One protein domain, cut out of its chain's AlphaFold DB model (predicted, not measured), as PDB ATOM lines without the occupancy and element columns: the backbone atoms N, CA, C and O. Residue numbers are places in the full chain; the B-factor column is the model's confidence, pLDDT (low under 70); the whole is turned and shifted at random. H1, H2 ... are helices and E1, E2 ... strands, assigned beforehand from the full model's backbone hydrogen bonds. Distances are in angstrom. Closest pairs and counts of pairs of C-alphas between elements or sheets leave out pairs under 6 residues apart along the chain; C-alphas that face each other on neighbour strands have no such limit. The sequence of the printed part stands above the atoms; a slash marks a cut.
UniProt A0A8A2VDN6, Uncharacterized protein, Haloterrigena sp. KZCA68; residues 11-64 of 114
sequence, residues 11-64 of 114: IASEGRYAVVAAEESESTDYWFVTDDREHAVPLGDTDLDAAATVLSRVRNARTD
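What this domain is: This is residues 11 to 64 of the 114 residues of an uncharacterized protein of Haloterrigena sp. KZCA68 (UniProt A0A8A2VDN6). A small, twisted sheet of four strands, wound as one meander in which each strand is the antiparallel neighbour of the one before, bears a long helix, H1, that starts beside the sheet and sticks out from it with residues 52 to 64. The printed part has 54 residues, with E1, E2, E3, E4 and H1 in that order along the chain; the sheet's order is E1 - E2 - E3 - E4, all antiparallel. The class is mixed, helices and strands. The whole is only just loose, close to compact, with a radius of gyration of the C-alphas of 12.4 A, and elongated, spanning 42 by 25 by 17 A.

Where its parts are: E2 is residues 17 to 21, 13.8 A long, and E3 residues 30 to 34, 13.2 A. E1, residues 11 to 14, begins at C-alpha 11 (-4.653, 39.887, -28.456) and is 10.7 A long; E4, residues 40 to 43, is 9.4 A long. H1, residues 45 to 64, runs 29.6 A to C-alpha 64 (14.421, 64.727, -28.097).

How they stand to each other: The sheet is only just strongly twisted, its C-alphas up to 4.0 A off the best plane. Hairpin E2 and E3 stands at 153 degrees, with N 31 and O 20 2.8 A apart. Hairpin E1 and E2 stands at 176 degrees, with N 11 and O 19 2.8 A apart. Hairpin E3 and E4 stands at 153 degrees, with N 30 and O 43 2.9 A apart. Edge strands E1 and E4 are apart. H1 only grazes the sheet with residues 45 to 51; the closest C-alphas of E3 and H1, Tyr 30 and Asp 45, are 7.5 A apart. In H1, 14 of 16 O i to N i+4 pairs are within hydrogen-bond range.

The domain as a whole: The C-alphas farthest apart, Ser 25 and Asp 64, are 42.6 A apart. The printed part has no cut and no long link. Only residue 64 is under pLDDT 70.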
ATOM      1  N   ILE A  11      -5.816  40.548 -29.065       89.38
ATOM      2  CA  ILE A  11      -4.653  39.887 -28.456       89.38
ATOM      3  C   ILE A  11      -4.013  40.826 -27.427       89.38
ATOM      4  O   ILE A  11      -3.583  40.407 -26.355       89.38
ATOM      5  N   ALA A  12      -3.947  42.114 -27.769       87.19
ATOM      6  CA  ALA A  12      -3.436  43.172 -26.911       87.19
ATOM      7  C   ALA A  12      -4.204  44.474 -27.157       87.19
ATOM      8  O   ALA A  12      -4.652  44.751 -28.273       87.19
ATOM      9  N   SER A  13      -4.351  45.293 -26.118       86.62
ATOM     10  CA  SER A  13      -4.989  46.610 -26.199       86.62
ATOM     11  C   SER A  13      -4.276  47.607 -25.295       86.62
ATOM     12  O   SER A  13      -3.944  47.288 -24.155       86.62
ATOM     13  N   GLU A  14      -4.049  48.814 -25.805       85.62
ATOM     14  CA  GLU A  14      -3.449  49.925 -25.070       85.62
ATOM     15  C   GLU A  14      -4.149  51.226 -25.481       85.62
ATOM     16  O   GLU A  14      -4.122  51.644 -26.645       85.62
ATOM     17  N   GLY A  15      -4.856  51.835 -24.527       87.38
ATOM     18  CA  GLY A  15      -5.654  53.031 -24.763       87.38
ATOM     19  C   GLY A  15      -6.665  52.835 -25.895       87.38
ATOM     20  O   GLY A  15      -7.562  52.005 -25.804       87.38
ATOM     21  N   ARG A  16      -6.518  53.625 -26.965       88.31
ATOM     22  CA  ARG A  16      -7.407  53.598 -28.143       88.31
ATOM     23  C   ARG A  16      -6.984  52.605 -29.226       88.31
ATOM     24  O   ARG A  16      -7.579  52.634 -30.302       88.31
ATOM     25  N   TYR A  17      -5.912  51.852 -29.005       89.19
ATOM     26  CA  TYR A  17      -5.288  50.988 -30.000       89.19
ATOM     27  C   TYR A  17      -5.368  49.531 -29.559       89.19
ATOM     28  O   TYR A  17      -5.206  49.221 -28.379       89.19
ATOM     29  N   ALA A  18      -5.577  48.630 -30.511       89.56
ATOM     30  CA  ALA A  18      -5.573  47.198 -30.262       89.56
ATOM     31  C   ALA A  18      -4.964  46.429 -31.435       89.56
ATOM     32  O   ALA A  18      -4.954  46.905 -32.571       89.56
ATOM     33  N   VAL A  19      -4.464  45.231 -31.141       89.31
ATOM     34  CA  VAL A  19      -4.029  44.253 -32.141       89.31
ATOM     35  C   VAL A  19      -4.958  43.053 -32.065       89.31
ATOM     36  O   VAL A  19      -5.176  42.506 -30.983       89.31
ATOM     37  N   VAL A  20      -5.496  42.652 -33.210       90.25
ATOM     38  CA  VAL A  20      -6.452  41.547 -33.351       90.25
ATOM     39  C   VAL A  20      -5.852  40.506 -34.289       90.25
ATOM     40  O   VAL A  20      -5.199  40.876 -35.264       90.25
ATOM     41  N   ALA A  21      -6.051  39.222 -33.994       88.31
ATOM     42  CA  ALA A  21      -5.696  38.154 -34.928       88.31
ATOM     43  C   ALA A  21      -6.572  38.264 -36.180       88.31
ATOM     44  O   ALA A  21      -7.784  38.447 -36.068       88.31
ATOM     45  N   ALA A  22      -5.966  38.146 -37.353       85.62
ATOM     46  CA  ALA A  22      -6.725  38.004 -38.583       85.62
ATOM     47  C   ALA A  22      -7.368  36.614 -38.663       85.62
ATOM     48  O   ALA A  22      -6.888  35.651 -38.052       85.62
ATOM     49  N   GLU A  23      -8.460  36.494 -39.413       82.25
ATOM     50  CA  GLU A  23      -9.055  35.182 -39.657       82.25
ATOM     51  C   GLU A  23      -8.170  34.356 -40.604       82.25
ATOM     52  O   GLU A  23      -7.501  34.897 -41.480       82.25
ATOM     53  N   GLU A  24      -8.221  33.021 -40.509       75.44
ATOM     54  CA  GLU A  24      -7.404  32.108 -41.342       75.44
ATOM     55  C   GLU A  24      -7.618  32.280 -42.861       75.44
ATOM     56  O   GLU A  24      -6.856  31.760 -43.676       75.44
ATOM     57  N   SER A  25      -8.685  32.980 -43.255       74.38
ATOM     58  CA  SER A  25      -9.026  33.274 -44.648       74.38
ATOM     59  C   SER A  25      -8.419  34.578 -45.180       74.38
ATOM     60  O   SER A  25      -8.529  34.867 -46.376       74.38
ATOM     61  N   GLU A  26      -7.765  35.354 -44.319       76.56
ATOM     62  CA  GLU A  26      -7.177  36.643 -44.651       76.56
ATOM     63  C   GLU A  26      -5.700  36.511 -45.040       76.56
ATOM     64  O   GLU A  26      -4.989  35.593 -44.646       76.56
ATOM     65  N   SER A  27      -5.215  37.444 -45.859       81.12
ATOM     66  CA  SER A  27      -3.827  37.458 -46.344       81.12
ATOM     67  C   SER A  27      -2.847  38.150 -45.388       81.12
ATOM     68  O   SER A  27      -1.760  38.537 -45.811       81.12
ATOM     69  N   THR A  28      -3.262  38.393 -44.149       85.44
ATOM     70  CA  THR A  28      -2.498  39.080 -43.104       85.44
ATOM     71  C   THR A  28      -2.601  38.264 -41.826       85.44
ATOM     72  O   THR A  28      -3.564  37.523 -41.672       85.44
ATOM     73  N   ASP A  29      -1.633  38.393 -40.926       88.00
ATOM     74  CA  ASP A  29      -1.634  37.649 -39.661       88.00
ATOM     75  C   ASP A  29      -2.375  38.428 -38.558       88.00
ATOM     76  O   ASP A  29      -3.046  37.852 -37.699       88.00
ATOM     77  N   TYR A  30      -2.284  39.761 -38.602       88.31
ATOM     78  CA  TYR A  30      -2.845  40.651 -37.595       88.31
ATOM     79  C   TYR A  30      -3.471  41.906 -38.205       88.31
ATOM     80  O   TYR A  30      -3.113  42.354 -39.298       88.31
ATOM     81  N   TRP A  31      -4.348  42.529 -37.422       89.62
ATOM     82  CA  TRP A  31      -4.913  43.847 -37.674       89.62
ATOM     83  C   TRP A  31      -4.560  44.797 -36.537       89.62
ATOM     84  O   TRP A  31      -4.901  44.545 -35.379       89.62
ATOM     85  N   PHE A  32      -3.914  45.917 -36.863       89.12
ATOM     86  CA  PHE A  32      -3.789  47.038 -35.935       89.12
ATOM     87  C   PHE A  32      -4.987  47.958 -36.105       89.12
ATOM     88  O   PHE A  32      -5.162  48.570 -37.161       89.12
ATOM     89  N   VAL A  33      -5.807  48.043 -35.065       89.75
ATOM     90  CA  VAL A  33      -7.079  48.755 -35.091       89.75
ATOM     91  C   VAL A  33      -7.130  49.853 -34.047       89.75
ATOM     92  O   VAL A  33      -6.418  49.841 -33.040       89.75
ATOM     93  N   THR A  34      -8.019  50.809 -34.288       87.38
ATOM     94  CA  THR A  34      -8.452  51.757 -33.261       87.38
ATOM     95  C   THR A  34      -9.768  51.305 -32.627       87.38
ATOM     96  O   THR A  34     -10.467  50.481 -33.208       87.38
ATOM     97  N   ASP A  35     -10.106  51.839 -31.453       79.94
ATOM     98  CA  ASP A  35     -11.346  51.530 -30.708       79.94
ATOM     99  C   ASP A  35     -12.624  51.646 -31.561       79.94
ATOM    100  O   ASP A  35     -13.532  50.831 -31.460       79.94
ATOM    101  N   ASP A  36     -12.633  52.610 -32.475       76.94
ATOM    102  CA  ASP A  36     -13.734  52.883 -33.396       76.94
ATOM    103  C   ASP A  36     -13.751  51.943 -34.628       76.94
ATOM    104  O   ASP A  36     -14.700  51.928 -35.401       76.94
ATOM    105  N   ARG A  37     -12.718  51.101 -34.787       70.12
ATOM    106  CA  ARG A  37     -12.553  50.061 -35.826       70.12
ATOM    107  C   ARG A  37     -12.619  50.554 -37.286       70.12
ATOM    108  O   ARG A  37     -12.314  49.777 -38.182       70.12
ATOM    109  N   GLU A  38     -12.868  51.840 -37.545       75.62
ATOM    110  CA  GLU A  38     -12.838  52.443 -38.892       75.62
ATOM    111  C   GLU A  38     -11.432  52.470 -39.513       75.62
ATOM    112  O   GLU A  38     -11.267  52.518 -40.733       75.62
ATOM    113  N   HIS A  39     -10.399  52.453 -38.670       77.06
ATOM    114  CA  HIS A  39      -9.004  52.513 -39.088       77.06
ATOM    115  C   HIS A  39      -8.312  51.206 -38.714       77.06
ATOM    116  O   HIS A  39      -7.929  51.020 -37.556       77.06
ATOM    117  N   ALA A  40      -8.159  50.329 -39.707       83.50
ATOM    118  CA  ALA A  40      -7.467  49.053 -39.598       83.50
ATOM    119  C   ALA A  40      -6.271  49.020 -40.557       83.50
ATOM    120  O   ALA A  40      -6.387  49.375 -41.733       83.50
ATOM    121  N   VAL A  41      -5.114  48.601 -40.049       87.38
ATOM    122  CA  VAL A  41      -3.895  48.405 -40.839       87.38
ATOM    123  C   VAL A  41      -3.556  46.915 -40.827       87.38
ATOM    124  O   VAL A  41      -3.405  46.364 -39.732       87.38
ATOM    125  N   PRO A  42      -3.442  46.259 -41.998       89.12
ATOM    126  CA  PRO A  42      -2.997  44.873 -42.058       89.12
ATOM    127  C   PRO A  42      -1.521  44.802 -41.667       89.12
ATOM    128  O   PRO A  42      -0.714  45.607 -42.141       89.12
ATOM    129  N   LEU A  43      -1.180  43.854 -40.802       86.44
ATOM    130  CA  LEU A  43       0.183  43.581 -40.363       86.44
ATOM    131  C   LEU A  43       0.491  42.093 -40.515       86.44
ATOM    132  O   LEU A  43      -0.188  41.250 -39.922       86.44
ATOM    133  N   GLY A  44       1.542  41.774 -41.267       87.62
ATOM    134  CA  GLY A  44       2.175  40.464 -41.183       87.62
ATOM    135  C   GLY A  44       3.069  40.356 -39.948       87.62
ATOM    136  O   GLY A  44       3.448  41.364 -39.344       87.62
ATOM    137  N   ASP A  45       3.472  39.138 -39.598       82.62
ATOM    138  CA  ASP A  45       4.370  38.891 -38.456       82.62
ATOM    139  C   ASP A  45       5.684  39.695 -38.541       82.62
ATOM    140  O   ASP A  45       6.129  40.310 -37.570       82.62
ATOM    141  N   THR A  46       6.253  39.820 -39.744       81.75
ATOM    142  CA  THR A  46       7.456  40.634 -39.984       81.75
ATOM    143  C   THR A  46       7.213  42.140 -39.889       81.75
ATOM    144  O   THR A  46       8.153  42.897 -39.637       81.75
ATOM    145  N   ASP A  47       5.975  42.593 -40.094       86.38
ATOM    146  CA  ASP A  47       5.622  44.014 -40.040       86.38
ATOM    147  C   ASP A  47       5.459  44.506 -38.600       86.38
ATOM    148  O   ASP A  47       5.621  45.701 -38.348       86.38
ATOM    149  N   LEU A  48       5.200  43.609 -37.638       84.31
ATOM    150  CA  LEU A  48       5.101  43.959 -36.220       84.31
ATOM    151  C   LEU A  48       6.409  44.556 -35.681       84.31
ATOM    152  O   LEU A  48       6.382  45.605 -35.034       84.31
ATOM    153  N   ASP A  49       7.554  43.939 -35.984       85.06
ATOM    154  CA  ASP A  49       8.872  44.436 -35.555       85.06
ATOM    155  C   ASP A  49       9.203  45.793 -36.199       85.06
ATOM    156  O   ASP A  49       9.654  46.738 -35.536       85.06
ATOM    157  N   ALA A  50       8.888  45.933 -37.489       87.06
ATOM    158  CA  ALA A  50       9.059  47.185 -38.212       87.06
ATOM    159  C   ALA A  50       8.162  48.297 -37.639       87.06
ATOM    160  O   ALA A  50       8.632  49.419 -37.421       87.06
ATOM    161  N   ALA A  51       6.894  47.995 -37.343       86.62
ATOM    162  CA  ALA A  51       5.947  48.927 -36.740       86.62
ATOM    163  C   ALA A  51       6.405  49.363 -35.341       86.62
ATOM    164  O   ALA A  51       6.455  50.565 -35.060       86.62
ATOM    165  N   ALA A  52       6.825  48.419 -34.496       86.44
ATOM    166  CA  ALA A  52       7.383  48.709 -33.176       86.44
ATOM    167  C   ALA A  52       8.624  49.611 -33.275       86.44
ATOM    168  O   ALA A  52       8.735  50.616 -32.563       86.44
ATOM    169  N   THR A  53       9.523  49.320 -34.218       89.50
ATOM    170  CA  THR A  53      10.718  50.131 -34.484       89.50
ATOM    171  C   THR A  53      10.360  51.558 -34.904       89.50
ATOM    172  O   THR A  53      10.947  52.521 -34.402       89.50
ATOM    173  N   VAL A  54       9.395  51.731 -35.812       91.31
ATOM    174  CA  VAL A  54       8.956  53.058 -36.277       91.31
ATOM    175  C   VAL A  54       8.299  53.848 -35.145       91.31
ATOM    176  O   VAL A  54       8.645  55.014 -34.944       91.31
ATOM    177  N   LEU A  55       7.410  53.225 -34.368       88.75
ATOM    178  CA  LEU A  55       6.759  53.864 -33.221       88.75
ATOM    179  C   LEU A  55       7.779  54.288 -32.159       88.75
ATOM    180  O   LEU A  55       7.715  55.414 -31.662       88.75
ATOM    181  N   SER A  56       8.764  53.433 -31.873       86.81
ATOM    182  CA  SER A  56       9.875  53.747 -30.970       86.81
ATOM    183  C   SER A  56      10.674  54.960 -31.457       86.81
ATOM    184  O   SER A  56      10.887  55.910 -30.702       86.81
ATOM    185  N   ARG A  57      11.028  55.014 -32.750       91.62
ATOM    186  CA  ARG A  57      11.723  56.174 -33.336       91.62
ATOM    187  C   ARG A  57      10.913  57.462 -33.228       91.62
ATOM    188  O   ARG A  57      11.482  58.497 -32.891       91.62
ATOM    189  N   VAL A  58       9.607  57.417 -33.499       89.00
ATOM    190  CA  VAL A  58       8.724  58.589 -33.371       89.00
ATOM    191  C   VAL A  58       8.643  59.053 -31.919       89.00
ATOM    192  O   VAL A  58       8.696  60.257 -31.660       89.00
ATOM    193  N   ARG A  59       8.538  58.114 -30.971       87.62
ATOM    194  CA  ARG A  59       8.521  58.417 -29.537       87.62
ATOM    195  C   ARG A  59       9.813  59.107 -29.113       87.62
ATOM    196  O   ARG A  59       9.739  60.186 -28.536       87.62
ATOM    197  N   ASN A  60      10.963  58.539 -29.472       81.00
ATOM    198  CA  ASN A  60      12.273  59.108 -29.154       81.00
ATOM    199  C   ASN A  60      12.418  60.506 -29.763       81.00
ATOM    200  O   ASN A  60      12.636  61.465 -29.037       81.00
ATOM    201  N   ALA A  61      12.124  60.663 -31.057       83.88
ATOM    202  CA  ALA A  61      12.203  61.958 -31.732       83.88
ATOM    203  C   ALA A  61      11.336  63.052 -31.075       83.88
ATOM    204  O   ALA A  61      11.723  64.220 -31.073       83.88
ATOM    205  N   ARG A  62      10.169  62.703 -30.511       76.94
ATOM    206  CA  ARG A  62       9.336  63.656 -29.756       76.94
ATOM    207  C   ARG A  62       9.931  64.022 -28.402       76.94
ATOM    208  O   ARG A  62       9.825  65.181 -28.009       76.94
ATOM    209  N   THR A  63      10.535  63.064 -27.710       71.56
ATOM    210  CA  THR A  63      11.229  63.309 -26.441       71.56
ATOM    211  C   THR A  63      12.470  64.183 -26.657       71.56
ATOM    212  O   THR A  63      12.687  65.127 -25.902       71.56
ATOM    213  N   ASP A  64      13.228  63.950 -27.733       61.19
ATOM    214  CA  ASP A  64      14.421  64.727 -28.097       61.19
ATOM    215  C   ASP A  64      14.097  66.164 -28.554       61.19
ATOM    216  O   ASP A  64      14.834  67.105 -28.254       61.19
TER     217      ASP A  64